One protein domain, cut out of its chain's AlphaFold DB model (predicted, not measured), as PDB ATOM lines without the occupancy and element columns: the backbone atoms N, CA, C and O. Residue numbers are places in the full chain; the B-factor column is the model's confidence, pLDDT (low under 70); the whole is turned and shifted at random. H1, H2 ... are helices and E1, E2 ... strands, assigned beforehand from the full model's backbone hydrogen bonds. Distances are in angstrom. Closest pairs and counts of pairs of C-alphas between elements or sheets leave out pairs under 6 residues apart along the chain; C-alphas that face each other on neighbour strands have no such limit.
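This is residues 285 to 398 of the 726 residues of an uncharacterized protein of Chryseobacterium glaciei (UniProt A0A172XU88). Two strongly twisted sheets stand face to face as a sandwich with crossed strands: E1, E7, E4 and E5 make one layer, and E2, E3 and E6 the other. The one short helix, H1, lies over E5 near one end of the sandwich, and long loops join several of the strands. The printed part has 114 residues, with seven named strands and one named helix in the order E1 E2 E3 E4 E5 E6 H1 E7. Both sheets are antiparallel, ordered E1 - E7 - E4 - E5 and E2 - E3 - E6; the class is mostly strand, although named elements hold under half of the printed residues. The whole is compact, with a radius of gyration of the C-alphas of 13.8 A and spans of 42 by 30 by 21 A.

E1, residues 285 to 287, begins with C-alpha 285 at (-166.176, 135.260, 40.091). E2 is residues 303 to 309, 16.9 A from first to last C-alpha, and E3 is residues 324 to 331, 22.4 A. E4 covers residues 338 to 345 over 23.3 A, and E5 residues 351 to 359 over 24.3 A, with C-alpha 351 at (-167.860, 127.668, 28.414). E6, residues 364 to 370, spans 20.2 A. H1 is residues 373 to 378. E7, residues 390 to 396, spans 20.3 A and ends with C-alpha 396 at (-154.719, 130.898, 43.168).

E1, an edge strand, is antiparallel to E7, with N 286 and O 392 3.1 A apart. E7 is antiparallel to E4, with N 393 and O 342 at 2.9 A. E4 and E5 form a hairpin, with N 341 and O 356 at 2.8 A. In the other sheet E2 and E3 form a hairpin, with N 307 and O 328 at 2.9 A, and E3 is antiparallel to E6, with N 327 and O 367 at 2.8 A. The strands of one sheet stand at 50 degrees to those of the other, and the parts that face each other are 9.4 A centre to centre. Between the sheets, the closest C-alphas of E5 and E6 are those of Tyr 358 and Ala 367, 6.4 A apart. H1 is on the sheet of E1, E7, E4 and E5 at a height over the sheet of 9.2 A, over E5; the closest C-alphas of H1 and E5 are those of Met 375 and Val 353, 5.3 A apart. In H1 every O i to N i+4 pair is within hydrogen-bond range.

The two C-alphas farthest apart are those of Asp 333 and Phe 382, 42.5 A. The printed part has no cut. The links E1 to E2, E2 to E3 and H1 to E7 are long. The mean pLDDT of the printed part is 75.3, and 33 residues are under 70, among them residues 378 to 388.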
ATOM      1  N   LYS A 285    -165.525 135.035  41.382       92.56
ATOM      2  CA  LYS A 285    -166.176 135.260  40.091       92.56
ATOM      3  C   LYS A 285    -166.857 136.610  40.043       92.56
ATOM      4  O   LYS A 285    -167.528 137.003  40.998       92.56
ATOM      5  N   THR A 286    -166.738 137.288  38.912       90.19
ATOM      6  CA  THR A 286    -167.431 138.556  38.696       90.19
ATOM      7  C   THR A 286    -167.936 138.673  37.262       90.19
ATOM      8  O   THR A 286    -167.165 138.389  36.338       90.19
ATOM      9  N   PRO A 287    -169.185 139.127  37.060       87.69
ATOM     10  CA  PRO A 287    -169.693 139.475  35.741       87.69
ATOM     11  C   PRO A 287    -168.842 140.576  35.108       87.69
ATOM     12  O   PRO A 287    -168.399 141.496  35.802       87.69
ATOM     13  N   ILE A 288    -168.629 140.492  33.796       79.31
ATOM     14  CA  ILE A 288    -167.949 141.543  33.014       79.31
ATOM     15  C   ILE A 288    -168.830 142.148  31.917       79.31
ATOM     16  O   ILE A 288    -168.457 143.148  31.310       79.31
ATOM     17  N   THR A 289    -170.008 141.576  31.688       75.44
ATOM     18  CA  THR A 289    -171.031 142.106  30.778       75.44
ATOM     19  C   THR A 289    -172.322 142.359  31.558       75.44
ATOM     20  O   THR A 289    -172.564 141.656  32.539       75.44
ATOM     21  N   PRO A 290    -173.159 143.338  31.165       73.50
ATOM     22  CA  PRO A 290    -174.335 143.729  31.949       73.50
ATOM     23  C   PRO A 290    -175.359 142.616  32.206       73.50
ATOM     24  O   PRO A 290    -176.099 142.702  33.182       73.50
ATOM     25  N   LYS A 291    -175.428 141.608  31.329       74.56
ATOM     26  CA  LYS A 291    -176.422 140.527  31.406       74.56
ATOM     27  C   LYS A 291    -175.927 139.252  32.100       74.56
ATOM     28  O   LYS A 291    -176.762 138.500  32.589       74.56
ATOM     29  N   ALA A 292    -174.608 139.088  32.246       80.00
ATOM     30  CA  ALA A 292    -174.004 137.991  32.998       80.00
ATOM     31  C   ALA A 292    -174.435 138.012  34.481       80.00
ATOM     32  O   ALA A 292    -174.449 139.058  35.139       80.00
ATOM     33  N   LYS A 293    -174.776 136.840  35.017       80.75
ATOM     34  CA  LYS A 293    -175.344 136.625  36.358       80.75
ATOM     35  C   LYS A 293    -174.351 135.972  37.322       80.75
ATOM     36  O   LYS A 293    -174.512 136.110  38.538       80.75
ATOM     37  N   THR A 294    -173.322 135.290  36.823       84.12
ATOM     38  CA  THR A 294    -172.387 134.510  37.633       84.12
ATOM     39  C   THR A 294    -171.455 135.404  38.449       84.12
ATOM     40  O   THR A 294    -170.554 136.079  37.945       84.12
ATOM     41  N   LYS A 295    -171.653 135.374  39.772       88.44
ATOM     42  CA  LYS A 295    -170.879 136.136  40.755       88.44
ATOM     43  C   LYS A 295    -170.613 135.295  41.999       88.44
ATOM     44  O   LYS A 295    -171.514 134.658  42.534       88.44
ATOM     45  N   ALA A 296    -169.380 135.334  42.491       89.81
ATOM     46  CA  ALA A 296    -168.984 134.691  43.735       89.81
ATOM     47  C   ALA A 296    -167.841 135.480  44.380       89.81
ATOM     48  O   ALA A 296    -166.847 135.789  43.726       89.81
ATOM     49  N   SER A 297    -167.953 135.798  45.667       87.56
ATOM     50  CA  SER A 297    -166.824 136.338  46.427       87.56
ATOM     51  C   SER A 297    -165.754 135.268  46.635       87.56
ATOM     52  O   SER A 297    -166.066 134.078  46.678       87.56
ATOM     53  N   ASP A 298    -164.502 135.679  46.828       84.50
ATOM     54  CA  ASP A 298    -163.441 134.758  47.234       84.50
ATOM     55  C   ASP A 298    -163.742 134.205  48.639       84.50
ATOM     56  O   ASP A 298    -163.758 134.990  49.592       84.50
ATOM     57  N   PRO A 299    -163.926 132.882  48.818       76.94
ATOM     58  CA  PRO A 299    -164.209 132.300  50.130       76.94
ATOM     59  C   PRO A 299    -163.132 132.585  51.183       76.94
ATOM     60  O   PRO A 299    -163.423 132.554  52.376       76.94
ATOM     61  N   LYS A 300    -161.885 132.851  50.765       77.38
ATOM     62  CA  LYS A 300    -160.777 133.182  51.680       77.38
ATOM     63  C   LYS A 300    -160.465 134.682  51.738       77.38
ATOM     64  O   LYS A 300    -159.535 135.064  52.443       77.38
ATOM     65  N   GLY A 301    -161.197 135.515  50.992       81.00
ATOM     66  CA  GLY A 301    -161.062 136.976  51.003       81.00
ATOM     67  C   GLY A 301    -159.719 137.530  50.508       81.00
ATOM     68  O   GLY A 301    -159.379 138.662  50.846       81.00
ATOM     69  N   LYS A 302    -158.939 136.756  49.742       84.88
ATOM     70  CA  LYS A 302    -157.646 137.191  49.192       84.88
ATOM     71  C   LYS A 302    -157.794 137.984  47.901       84.88
ATOM     72  O   LYS A 302    -157.023 138.909  47.669       84.88
ATOM     73  N   ILE A 303    -158.763 137.633  47.061       90.69
ATOM     74  CA  ILE A 303    -159.169 138.426  45.897       90.69
ATOM     75  C   ILE A 303    -160.373 139.270  46.308       90.69
ATOM     76  O   ILE A 303    -161.431 138.735  46.636       90.69
ATOM     77  N   ILE A 304    -160.184 140.587  46.317       89.44
ATOM     78  CA  ILE A 304    -161.187 141.563  46.753       89.44
ATOM     79  C   ILE A 304    -162.072 141.951  45.572       89.44
ATOM     80  O   ILE A 304    -163.295 141.895  45.679       89.44
ATOM     81  N   SER A 305    -161.464 142.330  44.447       89.81
ATOM     82  CA  SER A 305    -162.201 142.652  43.229       89.81
ATOM     83  C   SER A 305    -161.377 142.425  41.968       89.81
ATOM     84  O   SER A 305    -160.144 142.418  41.993       89.81
ATOM     85  N   VAL A 306    -162.075 142.234  40.850       89.81
ATOM     86  CA  VAL A 306    -161.482 142.238  39.513       89.81
ATOM     87  C   VAL A 306    -162.395 143.021  38.586       89.81
ATOM     88  O   VAL A 306    -163.589 142.750  38.540       89.81
ATOM     89  N   GLU A 307    -161.850 143.978  37.847       87.31
ATOM     90  CA  GLU A 307    -162.624 144.831  36.946       87.31
ATOM     91  C   GLU A 307    -161.883 145.027  35.628       87.31
ATOM     92  O   GLU A 307    -160.673 145.260  35.612       87.31
ATOM     93  N   PHE A 308    -162.595 144.959  34.503       86.56
ATOM     94  CA  PHE A 308    -162.030 145.422  33.242       86.56
ATOM     95  C   PHE A 308    -161.968 146.942  33.233       86.56
ATOM     96  O   PHE A 308    -162.955 147.628  33.490       86.56
ATOM     97  N   VAL A 309    -160.792 147.452  32.895       77.88
ATOM     98  CA  VAL A 309    -160.515 148.866  32.733       77.88
ATOM     99  C   VAL A 309    -159.854 149.127  31.385       77.88
ATOM    100  O   VAL A 309    -159.165 148.270  30.816       77.88
ATOM    101  N   ASP A 310    -160.074 150.324  30.855       70.00
ATOM    102  CA  ASP A 310    -159.350 150.816  29.694       70.00
ATOM    103  C   ASP A 310    -157.885 151.150  30.048       70.00
ATOM    104  O   ASP A 310    -157.427 151.016  31.187       70.00
ATOM    105  N   PHE A 311    -157.104 151.588  29.060       60.72
ATOM    106  CA  PHE A 311    -155.694 151.933  29.271       60.72
ATOM    107  C   PHE A 311    -155.472 153.111  30.230       60.72
ATOM    108  O   PHE A 311    -154.355 153.263  30.726       60.72
ATOM    109  N   LEU A 312    -156.513 153.905  30.492       58.78
ATOM    110  CA  LEU A 312    -156.521 155.039  31.414       58.78
ATOM    111  C   LEU A 312    -157.053 154.650  32.807       58.78
ATOM    112  O   LEU A 312    -157.129 155.509  33.683       58.78
ATOM    113  N   GLY A 313    -157.406 153.377  33.025       59.38
ATOM    114  CA  GLY A 313    -157.897 152.867  34.304       59.38
ATOM    115  C   GLY A 313    -159.391 153.095  34.551       59.38
ATOM    116  O   GLY A 313    -159.842 152.900  35.677       59.38
ATOM    117  N   LYS A 314    -160.171 153.496  33.537       72.56
ATOM    118  CA  LYS A 314    -161.627 153.678  33.666       72.56
ATOM    119  C   LYS A 314    -162.376 152.366  33.414       72.56
ATOM    120  O   LYS A 314    -161.951 151.622  32.532       72.56
ATOM    121  N   PRO A 315    -163.502 152.094  34.106       74.38
ATOM    122  CA  PRO A 315    -164.292 150.879  33.899       74.38
ATOM    123  C   PRO A 315    -164.675 150.661  32.430       74.38
ATOM    124  O   PRO A 315    -165.182 151.563  31.762       74.38
ATOM    125  N   TYR A 316    -164.451 149.448  31.930       72.00
ATOM    126  CA  TYR A 316    -164.673 149.065  30.538       72.00
ATOM    127  C   TYR A 316    -165.824 148.056  30.439       72.00
ATOM    128  O   TYR A 316    -165.616 146.852  30.544       72.00
ATOM    129  N   GLN A 317    -167.050 148.559  30.257       62.75
ATOM    130  CA  GLN A 317    -168.281 147.746  30.286       62.75
ATOM    131  C   GLN A 317    -168.728 147.213  28.911       62.75
ATOM    132  O   GLN A 317    -169.473 146.243  28.835       62.75
ATOM    133  N   ASN A 318    -168.263 147.822  27.814       66.12
ATOM    134  CA  ASN A 318    -168.666 147.462  26.451       66.12
ATOM    135  C   ASN A 318    -167.553 146.677  25.757       66.12
ATOM    136  O   ASN A 318    -166.749 147.244  25.010       66.12
ATOM    137  N   MET A 319    -167.496 145.376  26.037       67.62
ATOM    138  CA  MET A 319    -166.441 144.488  25.560       67.62
ATOM    139  C   MET A 319    -166.396 144.419  24.024       67.62
ATOM    140  O   MET A 319    -167.322 143.928  23.382       67.62
ATOM    141  N   LYS A 320    -165.303 144.899  23.412       69.19
ATOM    142  CA  LYS A 320    -165.080 144.811  21.958       69.19
ATOM    143  C   LYS A 320    -163.985 143.801  21.635       69.19
ATOM    144  O   LYS A 320    -162.802 144.043  21.885       69.19
ATOM    145  N   PHE A 321    -164.364 142.688  21.014       70.88
ATOM    146  CA  PHE A 321    -163.408 141.720  20.483       70.88
ATOM    147  C   PHE A 321    -162.574 142.326  19.345       70.88
ATOM    148  O   PHE A 321    -163.061 143.103  18.527       70.88
ATOM    149  N   GLY A 322    -161.289 141.984  19.319       62.94
ATOM    150  CA  GLY A 322    -160.260 142.615  18.493       62.94
ATOM    151  C   GLY A 322    -159.480 143.728  19.203       62.94
ATOM    152  O   GLY A 322    -158.608 144.326  18.577       62.94
ATOM    153  N   THR A 323    -159.765 144.006  20.480       70.00
ATOM    154  CA  THR A 323    -159.065 145.024  21.281       70.00
ATOM    155  C   THR A 323    -158.254 144.401  22.423       70.00
ATOM    156  O   THR A 323    -158.379 143.214  22.732       70.00
ATOM    157  N   GLN A 324    -157.389 145.206  23.037       70.50
ATOM    158  CA  GLN A 324    -156.668 144.850  24.253       70.50
ATOM    159  C   GLN A 324    -157.287 145.606  25.434       70.50
ATOM    160  O   GLN A 324    -157.550 146.803  25.329       70.50
ATOM    161  N   VAL A 325    -157.509 144.898  26.541       77.81
ATOM    162  CA  VAL A 325    -158.083 145.423  27.789       77.81
ATOM    163  C   VAL A 325    -157.162 145.106  28.966       77.81
ATOM    164  O   VAL A 325    -156.301 144.225  28.868       77.81
ATOM    165  N   LYS A 326    -157.342 145.807  30.089       81.94
ATOM    166  CA  LYS A 326    -156.673 145.485  31.354       81.94
ATOM    167  C   LYS A 326    -157.700 144.989  32.365       81.94
ATOM    168  O   LYS A 326    -158.719 145.633  32.557       81.94
ATOM    169  N   ALA A 327    -157.419 143.889  33.047       87.69
ATOM    170  CA  ALA A 327    -158.127 143.506  34.259       87.69
ATOM    171  C   ALA A 327    -157.375 144.078  35.464       87.69
ATOM    172  O   ALA A 327    -156.257 143.654  35.756       87.69
ATOM    173  N   LYS A 328    -157.972 145.062  36.133       89.81
ATOM    174  CA  LYS A 328    -157.515 145.587  37.416       89.81
ATOM    175  C   LYS A 328    -157.931 144.608  38.509       89.81
ATOM    176  O   LYS A 328    -159.110 144.304  38.638       89.81
ATOM    177  N   ILE A 329    -156.970 144.103  39.266       91.06
ATOM    178  CA  ILE A 329    -157.156 143.097  40.313       91.06
ATOM    179  C   ILE A 329    -156.789 143.743  41.642       91.06
ATOM    180  O   ILE A 329    -155.647 144.172  41.818       91.06
ATOM    181  N   ILE A 330    -157.749 143.796  42.563       92.62
ATOM    182  CA  ILE A 330    -157.526 144.182  43.953       92.62
ATOM    183  C   ILE A 330    -157.465 142.916  44.799       92.62
ATOM    184  O   ILE A 330    -158.353 142.062  44.750       92.62
ATOM    185  N   SER A 331    -156.404 142.787  45.578       89.31
ATOM    186  CA  SER A 331    -156.099 141.609  46.375       89.31
ATOM    187  C   SER A 331    -155.455 141.995  47.701       89.31
ATOM    188  O   SER A 331    -154.997 143.119  47.876       89.31
ATOM    189  N   LYS A 332    -155.434 141.053  48.642       86.56
ATOM    190  CA  LYS A 332    -154.806 141.202  49.952       86.56
ATOM    191  C   LYS A 332    -153.890 140.019  50.214       86.56
ATOM    192  O   LYS A 332    -154.289 138.876  50.001       86.56
ATOM    193  N   ASP A 333    -152.674 140.290  50.683       79.38
ATOM    194  CA  ASP A 333    -151.662 139.271  51.006       79.38
ATOM    195  C   ASP A 333    -151.304 138.368  49.805       79.38
ATOM    196  O   ASP A 333    -150.934 137.200  49.958       79.38
ATOM    197  N   MET A 334    -151.441 138.909  48.589       74.94
ATOM    198  CA  MET A 334    -151.192 138.203  47.326       74.94
ATOM    199  C   MET A 334    -150.075 138.831  46.487       74.94
ATOM    200  O   MET A 334    -149.778 138.342  45.397       74.94
ATOM    201  N   LYS A 335    -149.409 139.873  46.994       67.50
ATOM    202  CA  LYS A 335    -148.226 140.460  46.359       67.50
ATOM    203  C   LYS A 335    -147.149 139.390  46.121       67.50
ATOM    204  O   LYS A 335    -146.782 138.655  47.034       67.50
ATOM    205  N   GLY A 336    -146.656 139.301  44.888       48.94
ATOM    206  CA  GLY A 336    -145.692 138.300  44.426       48.94
ATOM    207  C   GLY A 336    -146.284 136.907  44.178       48.94
ATOM    208  O   GLY A 336    -145.568 136.011  43.736       48.94
ATOM    209  N   LYS A 337    -147.579 136.688  44.438       68.06
ATOM    210  CA  LYS A 337    -148.242 135.404  44.182       68.06
ATOM    211  C   LYS A 337    -148.831 135.370  42.774       68.06
ATOM    212  O   LYS A 337    -149.277 136.379  42.228       68.06
ATOM    213  N   THR A 338    -148.821 134.176  42.184       65.81
ATOM    214  CA  THR A 338    -149.427 133.926  40.873       65.81
ATOM    215  C   THR A 338    -150.894 133.563  41.039       65.81
ATOM    216  O   THR A 338    -151.256 132.706  41.849       65.81
ATOM    217  N   ILE A 339    -151.725 134.188  40.221       80.06
ATOM    218  CA  ILE A 339    -153.114 133.825  40.007       80.06
ATOM    219  C   ILE A 339    -153.284 133.249  38.600       80.06
ATOM    220  O   ILE A 339    -152.528 133.558  37.681       80.06
ATOM    221  N   LYS A 340    -154.311 132.438  38.414       82.62
ATOM    222  CA  LYS A 340    -154.835 132.011  37.125       82.62
ATOM    223  C   LYS A 340    -156.138 132.762  36.887       82.62
ATOM    224  O   LYS A 340    -157.071 132.632  37.674       82.62
ATOM    225  N   LEU A 341    -156.185 133.546  35.817       88.00
ATOM    226  CA  LEU A 341    -157.353 134.303  35.386       88.00
ATOM    227  C   LEU A 341    -158.001 133.579  34.208       88.00
ATOM    228  O   LEU A 341    -157.333 133.267  33.217       88.00
ATOM    229  N   LYS A 342    -159.303 133.330  34.315       89.38
ATOM    230  CA  LYS A 342    -160.117 132.715  33.267       89.38
ATOM    231  C   LYS A 342    -161.281 133.616  32.882       89.38
ATOM    232  O   LYS A 342    -161.790 134.341  33.731       89.38
ATOM    233  N   ILE A 343    -161.694 133.549  31.620       88.19
ATOM    234  CA  ILE A 343    -162.945 134.150  31.137       88.19
ATOM    235  C   ILE A 343    -163.849 133.012  30.690       88.19
ATOM    236  O   ILE A 343    -163.416 132.140  29.926       88.19
ATOM    237  N   TRP A 344    -165.083 133.057  31.163       87.06
ATOM    238  CA  TRP A 344    -166.145 132.110  30.872       87.06
ATOM    239  C   TRP A 344    -167.301 132.837  30.198       87.06
ATOM    240  O   TRP A 344    -167.544 134.005  30.505       87.06
ATOM    241  N   GLU A 345    -167.974 132.154  29.286       84.31
ATOM    242  CA  GLU A 345    -169.314 132.520  28.832       84.31
ATOM    243  C   GLU A 345    -170.347 132.049  29.863       84.31
ATOM    244  O   GLU A 345    -170.229 130.931  30.362       84.31
ATOM    245  N   ASP A 346    -171.286 132.924  30.212       76.44
ATOM    246  CA  ASP A 346    -172.255 132.791  31.307       76.44
ATOM    247  C   ASP A 346    -173.601 132.233  30.820       76.44
ATOM    248  O   ASP A 346    -174.649 132.855  30.986       76.44
ATOM    249  N   ASP A 347    -173.554 131.061  30.191       70.12
ATOM    250  CA  ASP A 347    -174.722 130.387  29.619       70.12
ATOM    251  C   ASP A 347    -175.209 129.238  30.525       70.12
ATOM    252  O   ASP A 347    -174.613 128.901  31.548       70.12
ATOM    253  N   ILE A 348    -176.285 128.541  30.130       59.41
ATOM    254  CA  ILE A 348    -176.794 127.339  30.835       59.41
ATOM    255  C   ILE A 348    -175.687 126.277  31.041       59.41
ATOM    256  O   ILE A 348    -175.756 125.466  31.971       59.41
ATOM    257  N   SER A 349    -174.662 126.278  30.184       65.62
ATOM    258  CA  SER A 349    -173.436 125.500  30.337       65.62
ATOM    259  C   SER A 349    -172.214 126.398  30.154       65.62
ATOM    260  O   SER A 349    -171.767 126.590  29.026       65.62
ATOM    261  N   ASP A 350    -171.629 126.857  31.260       77.19
ATOM    262  CA  ASP A 350    -170.452 127.733  31.252       77.19
ATOM    263  C   ASP A 350    -169.323 127.222  30.337       77.19
ATOM    264  O   ASP A 350    -168.762 126.138  30.556       77.19
ATOM    265  N   GLN A 351    -168.927 128.026  29.348       80.50
ATOM    266  CA  GLN A 351    -167.860 127.668  28.414       80.50
ATOM    267  C   GLN A 351    -166.587 128.490  28.641       80.50
ATOM    268  O   GLN A 351    -166.583 129.719  28.621       80.50
ATOM    269  N   LEU A 352    -165.449 127.808  28.811       82.88
ATOM    270  CA  LEU A 352    -164.150 128.462  28.991       82.88
ATOM    271  C   LEU A 352    -163.643 129.065  27.670       82.88
ATOM    272  O   LEU A 352    -163.283 128.334  26.739       82.88
ATOM    273  N   VAL A 353    -163.511 130.392  27.609       81.38
ATOM    274  CA  VAL A 353    -163.036 131.111  26.411       81.38
ATOM    275  C   VAL A 353    -161.596 131.624  26.534       81.38
ATOM    276  O   VAL A 353    -160.916 131.790  25.516       81.38
ATOM    277  N   TYR A 354    -161.090 131.811  27.759       84.31
ATOM    278  CA  TYR A 354    -159.725 132.273  28.036       84.31
ATOM    279  C   TYR A 354    -159.166 131.683  29.333       84.31
ATOM    280  O   TYR A 354    -159.880 131.603  30.323       84.31
ATOM    281  N   GLU A 355    -157.871 131.354  29.352       85.50
ATOM    282  CA  GLU A 355    -157.122 131.009  30.565       85.50
ATOM    283  C   GLU A 355    -155.673 131.497  30.433       85.50
ATOM    284  O   GLU A 355    -155.010 131.206  29.434       85.50
ATOM    285  N   ASN A 356    -155.171 132.210  31.443       68.00
ATOM    286  CA  ASN A 356    -153.753 132.552  31.560       68.00
ATOM    287  C   ASN A 356    -153.350 132.828  33.020       68.00
ATOM    288  O   ASN A 356    -154.201 133.084  33.869       68.00
ATOM    289  N   ASN A 357    -152.048 132.802  33.312       70.75
ATOM    290  CA  ASN A 357    -151.513 133.070  34.648       70.75
ATOM    291  C   ASN A 357    -150.911 134.482  34.737       70.75
ATOM    292  O   ASN A 357    -150.200 134.906  33.828       70.75
ATOM    293  N   TYR A 358    -151.139 135.167  35.859       63.75
ATOM    294  CA  TYR A 358    -150.659 136.521  36.141       63.75
ATOM    295  C   TYR A 358    -150.056 136.605  37.543       63.75
ATOM    296  O   TYR A 358    -150.608 136.055  38.490       63.75
ATOM    297  N   VAL A 359    -148.933 137.308  37.682       58.91
ATOM    298  CA  VAL A 359    -148.331 137.620  38.986       58.91
ATOM    299  C   VAL A 359    -148.902 138.945  39.475       58.91
ATOM    300  O   VAL A 359    -149.013 139.888  38.694       58.91
ATOM    301  N   LEU A 360    -149.274 139.022  40.751       67.75
ATOM    302  CA  LEU A 360    -149.756 140.269  41.340       67.75
ATOM    303  C   LEU A 360    -148.572 141.070  41.901       67.75
ATOM    304  O   LEU A 360    -147.959 140.662  42.884       67.75
ATOM    305  N   GLY A 361    -148.232 142.205  41.288       50.09
ATOM    306  CA  GLY A 361    -147.126 143.083  41.714       50.09
ATOM    307  C   GLY A 361    -147.392 143.846  43.024       50.09
ATOM    308  O   GLY A 361    -146.480 144.401  43.649       50.09
ATOM    309  N   GLY A 362    -148.641 143.842  43.485       65.81
ATOM    310  CA  GLY A 362    -149.088 144.472  44.721       65.81
ATOM    311  C   GLY A 362    -150.562 144.201  44.989       65.81
ATOM    312  O   GLY A 362    -151.214 143.478  44.233       65.81
ATOM    313  N   ASP A 363    -151.083 144.818  46.049       82.19
ATOM    314  CA  ASP A 363    -152.505 144.739  46.403       82.19
ATOM    315  C   ASP A 363    -153.393 145.223  45.251       82.19
ATOM    316  O   ASP A 363    -154.451 144.658  45.008       82.19
ATOM    317  N   GLU A 364    -152.912 146.195  44.473       88.75
ATOM    318  CA  GLU A 364    -153.453 146.553  43.165       88.75
ATOM    319  C   GLU A 364    -152.519 146.053  42.054       88.75
ATOM    320  O   GLU A 364    -151.325 146.356  42.046       88.75
ATOM    321  N   SER A 365    -153.066 145.289  41.108       79.31
ATOM    322  CA  SER A 365    -152.327 144.691  39.992       79.31
ATOM    323  C   SER A 365    -153.129 144.739  38.692       79.31
ATOM    324  O   SER A 365    -154.351 144.866  38.713       79.31
ATOM    325  N   TYR A 366    -152.452 144.616  37.547       80.38
ATOM    326  CA  TYR A 366    -153.085 144.696  36.227       80.38
ATOM    327  C   TYR A 366    -152.708 143.501  35.351       80.38
ATOM    328  O   TYR A 366    -151.532 143.216  35.144       80.38
ATOM    329  N   ALA A 367    -153.711 142.843  34.776       78.88
ATOM    330  CA  ALA A 367    -153.550 141.765  33.810       78.88
ATOM    331  C   ALA A 367    -153.978 142.230  32.412       78.88
ATOM    332  O   ALA A 367    -155.142 142.548  32.180       78.88
ATOM    333  N   THR A 368    -153.045 142.276  31.461       76.50
ATOM    334  CA  THR A 368    -153.346 142.658  30.071       76.50
ATOM    335  C   THR A 368    -153.901 141.466  29.295       76.50
ATOM    336  O   THR A 368    -153.281 140.399  29.267       76.50
ATOM    337  N   ILE A 369    -155.048 141.650  28.640       80.25
ATOM    338  CA  ILE A 369    -155.773 140.605  27.909       80.25
ATOM    339  C   ILE A 369    -156.048 141.091  26.483       80.25
ATOM    340  O   ILE A 369    -156.573 142.183  26.276       80.25
ATOM    341  N   ASN A 370    -155.721 140.261  25.493       77.12
ATOM    342  CA  ASN A 370    -156.081 140.502  24.095       77.12
ATOM    343  C   ASN A 370    -157.381 139.759  23.790       77.12
ATOM    344  O   ASN A 370    -157.368 138.535  23.654       77.12
ATOM    345  N   LEU A 371    -158.487 140.483  23.660       76.94
ATOM    346  CA  LEU A 371    -159.780 139.901  23.319       76.94
ATOM    347  C   LEU A 371    -159.780 139.569  21.828       76.94
ATOM    348  O   LEU A 371    -159.781 140.473  20.997       76.94
ATOM    349  N   THR A 372    -159.750 138.293  21.449       76.69
ATOM    350  CA  THR A 372    -159.673 137.901  20.032       76.69
ATOM    351  C   THR A 372    -161.038 137.521  19.467       76.69
ATOM    352  O   THR A 372    -161.916 137.033  20.170       76.69
ATOM    353  N   ASN A 373    -161.204 137.649  18.150       73.12
ATOM    354  CA  ASN A 373    -162.408 137.160  17.468       73.12
ATOM    355  C   ASN A 373    -162.603 135.636  17.589       73.12
ATOM    356  O   ASN A 373    -163.691 135.145  17.310       73.12
ATOM    357  N   GLU A 374    -161.568 134.879  17.966       73.19
ATOM    358  CA  GLU A 374    -161.690 133.448  18.267       73.19
ATOM    359  C   GLU A 374    -162.327 133.206  19.637       73.19
ATOM    360  O   GLU A 374    -163.117 132.279  19.757       73.19
ATOM    361  N   MET A 375    -162.044 134.049  20.638       72.44
ATOM    362  CA  MET A 375    -162.726 133.999  21.941       72.44
ATOM    363  C   MET A 375    -164.223 134.252  21.771       72.44
ATOM    364  O   MET A 375    -165.024 133.485  22.291       72.44
ATOM    365  N   ARG A 376    -164.582 135.246  20.943       70.88
ATOM    366  CA  ARG A 376    -165.977 135.554  20.591       70.88
ATOM    367  C   ARG A 376    -166.712 134.359  19.991       70.88
ATOM    368  O   ARG A 376    -167.851 134.123  20.330       70.88
ATOM    369  N   LYS A 377    -166.072 133.650  19.058       71.00
ATOM    370  CA  LYS A 377    -166.667 132.502  18.354       71.00
ATOM    371  C   LYS A 377    -166.737 131.243  19.203       71.00
ATOM    372  O   LYS A 377    -167.466 130.329  18.848       71.00
ATOM    373  N   LYS A 378    -165.867 131.136  20.211       69.81
ATOM    374  CA  LYS A 378    -165.871 129.995  21.122       69.81
ATOM    375  C   LYS A 378    -167.092 130.033  22.016       69.81
ATOM    376  O   LYS A 378    -167.620 128.960  22.230       69.81
ATOM    377  N   GLY A 379    -167.489 131.211  22.487       56.56
ATOM    378  CA  GLY A 379    -168.760 131.382  23.172       56.56
ATOM    379  C   GLY A 379    -169.797 132.025  22.266       56.56
ATOM    380  O   GLY A 379    -170.007 133.227  22.337       56.56
ATOM    381  N   ASP A 380    -170.275 131.278  21.277       60.75
ATOM    382  CA  ASP A 380    -171.322 131.697  20.337       60.75
ATOM    383  C   ASP A 380    -172.216 130.466  20.153       60.75
ATOM    384  O   ASP A 380    -172.025 129.681  19.217       60.75
ATOM    385  N   ASP A 381    -173.111 130.229  21.115       53.91
ATOM    386  CA  ASP A 381    -174.062 129.123  21.070       53.91
ATOM    387  C   ASP A 381    -175.342 129.540  20.324       53.91
ATOM    388  O   ASP A 381    -175.908 130.615  20.508       53.91
ATOM    389  N   PHE A 382    -175.834 128.662  19.440       43.59
ATOM    390  CA  PHE A 382    -176.935 128.903  18.484       43.59
ATOM    391  C   PHE A 382    -178.321 129.165  19.129       43.59
ATOM    392  O   PHE A 382    -179.348 129.100  18.445       43.59
ATOM    393  N   LYS A 383    -178.372 129.379  20.448       48.03
ATOM    394  CA  LYS A 383    -179.570 129.342  21.287       48.03
ATOM    395  C   LYS A 383    -179.705 130.501  22.279       48.03
ATOM    396  O   LYS A 383    -180.446 130.343  23.231       48.03
ATOM    397  N   GLU A 384    -179.134 131.678  22.053       40.62
ATOM    398  CA  GLU A 384    -179.576 132.864  22.805       40.62
ATOM    399  C   GLU A 384    -179.322 134.163  22.028       40.62
ATOM    400  O   GLU A 384    -178.749 134.146  20.944       40.62
ATOM    401  N   GLY A 385    -179.926 135.264  22.483       50.59
ATOM    402  CA  GLY A 385    -180.081 136.509  21.721       50.59
ATOM    403  C   GLY A 385    -178.777 137.227  21.332       50.59
ATOM    404  O   GLY A 385    -177.669 136.750  21.516       50.59
ATOM    405  N   SER A 386    -178.904 138.438  20.782       47.66
ATOM    406  CA  SER A 386    -177.812 139.204  20.153       47.66
ATOM    407  C   SER A 386    -176.683 139.705  21.079       47.66
ATOM    408  O   SER A 386    -175.887 140.539  20.646       47.66
ATOM    409  N   GLU A 387    -176.614 139.275  22.340       58.06
ATOM    410  CA  GLU A 387    -175.666 139.778  23.342       58.06
ATOM    411  C   GLU A 387    -175.012 138.619  24.099       58.06
ATOM    412  O   GLU A 387    -175.707 137.825  24.714       58.06
ATOM    413  N   GLN A 388    -173.679 138.547  24.050       68.31
ATOM    414  CA  GLN A 388    -172.883 137.512  24.718       68.31
ATOM    415  C   GLN A 388    -172.638 137.876  26.187       68.31
ATOM    416  O   GLN A 388    -172.270 139.018  26.490       68.31
ATOM    417  N   GLU A 389    -172.792 136.901  27.078       80.69
ATOM    418  CA  GLU A 389    -172.669 137.063  28.525       80.69
ATOM    419  C   GLU A 389    -171.341 136.451  28.996       80.69
ATOM    420  O   GLU A 389    -171.054 135.293  28.730       80.69
ATOM    421  N   TYR A 390    -170.484 137.223  29.668       83.94
ATOM    422  CA  TYR A 390    -169.191 136.737  30.172       83.94
ATOM    423  C   TYR A 390    -168.963 137.073  31.649       83.94
ATOM    424  O   TYR A 390    -169.333 138.160  32.120       83.94
ATOM    425  N   PHE A 391    -168.226 136.199  32.342       87.88
ATOM    426  CA  PHE A 391    -167.680 136.433  33.683       87.88
ATOM    427  C   PHE A 391    -166.197 136.040  33.792       87.88
ATOM    428  O   PHE A 391    -165.670 135.220  33.036       87.88
ATOM    429  N   LEU A 392    -165.499 136.646  34.754       89.38
ATOM    430  CA  LEU A 392    -164.120 136.309  35.114       89.38
ATOM    431  C   LEU A 392    -164.090 135.328  36.279       89.38
ATOM    432  O   LEU A 392    -164.846 135.500  37.229       89.38
ATOM    433  N   GLU A 393    -163.156 134.378  36.261       91.12
ATOM    434  CA  GLU A 393    -162.821 133.517  37.400       91.12
ATOM    435  C   GLU A 393    -161.340 133.686  37.772       91.12
ATOM    436  O   GLU A 393    -160.469 133.590  36.903       91.12
ATOM    437  N   ILE A 394    -161.044 133.887  39.063       87.75
ATOM    438  CA  ILE A 394    -159.672 133.879  39.594       87.75
ATOM    439  C   ILE A 394    -159.422 132.639  40.452       87.75
ATOM    440  O   ILE A 394    -160.127 132.374  41.426       87.75
ATOM    441  N   GLU A 395    -158.350 131.921  40.131       85.19
ATOM    442  CA  GLU A 395    -157.826 130.784  40.882       85.19
ATOM    443  C   GLU A 395    -156.409 131.097  41.391       85.19
ATOM    444  O   GLU A 395    -155.602 131.673  40.672       85.19
ATOM    445  N   TYR A 396    -156.068 130.716  42.620       76.56
ATOM    446  CA  TYR A 396    -154.719 130.898  43.168       76.56
ATOM    447  C   TYR A 396    -154.305 129.717  44.046       76.56
ATOM    448  O   TYR A 396    -155.151 128.969  44.543       76.56
ATOM    449  N   ALA A 397    -152.993 129.528  44.214       65.31
ATOM    450  CA  ALA A 397    -152.451 128.395  44.957       65.31
ATOM    451  C   ALA A 397    -152.903 128.419  46.429       65.31
ATOM    452  O   ALA A 397    -152.809 129.435  47.121       65.31
ATOM    453  N   GLY A 398    -153.369 127.271  46.923       64.31
ATOM    454  CA  GLY A 398    -153.713 127.073  48.327       64.31
ATOM    455  C   GLY A 398    -152.484 127.059  49.239       64.31
ATOM    456  O   GLY A 398    -152.602 127.455  50.397       64.31
TER     457      GLY A 398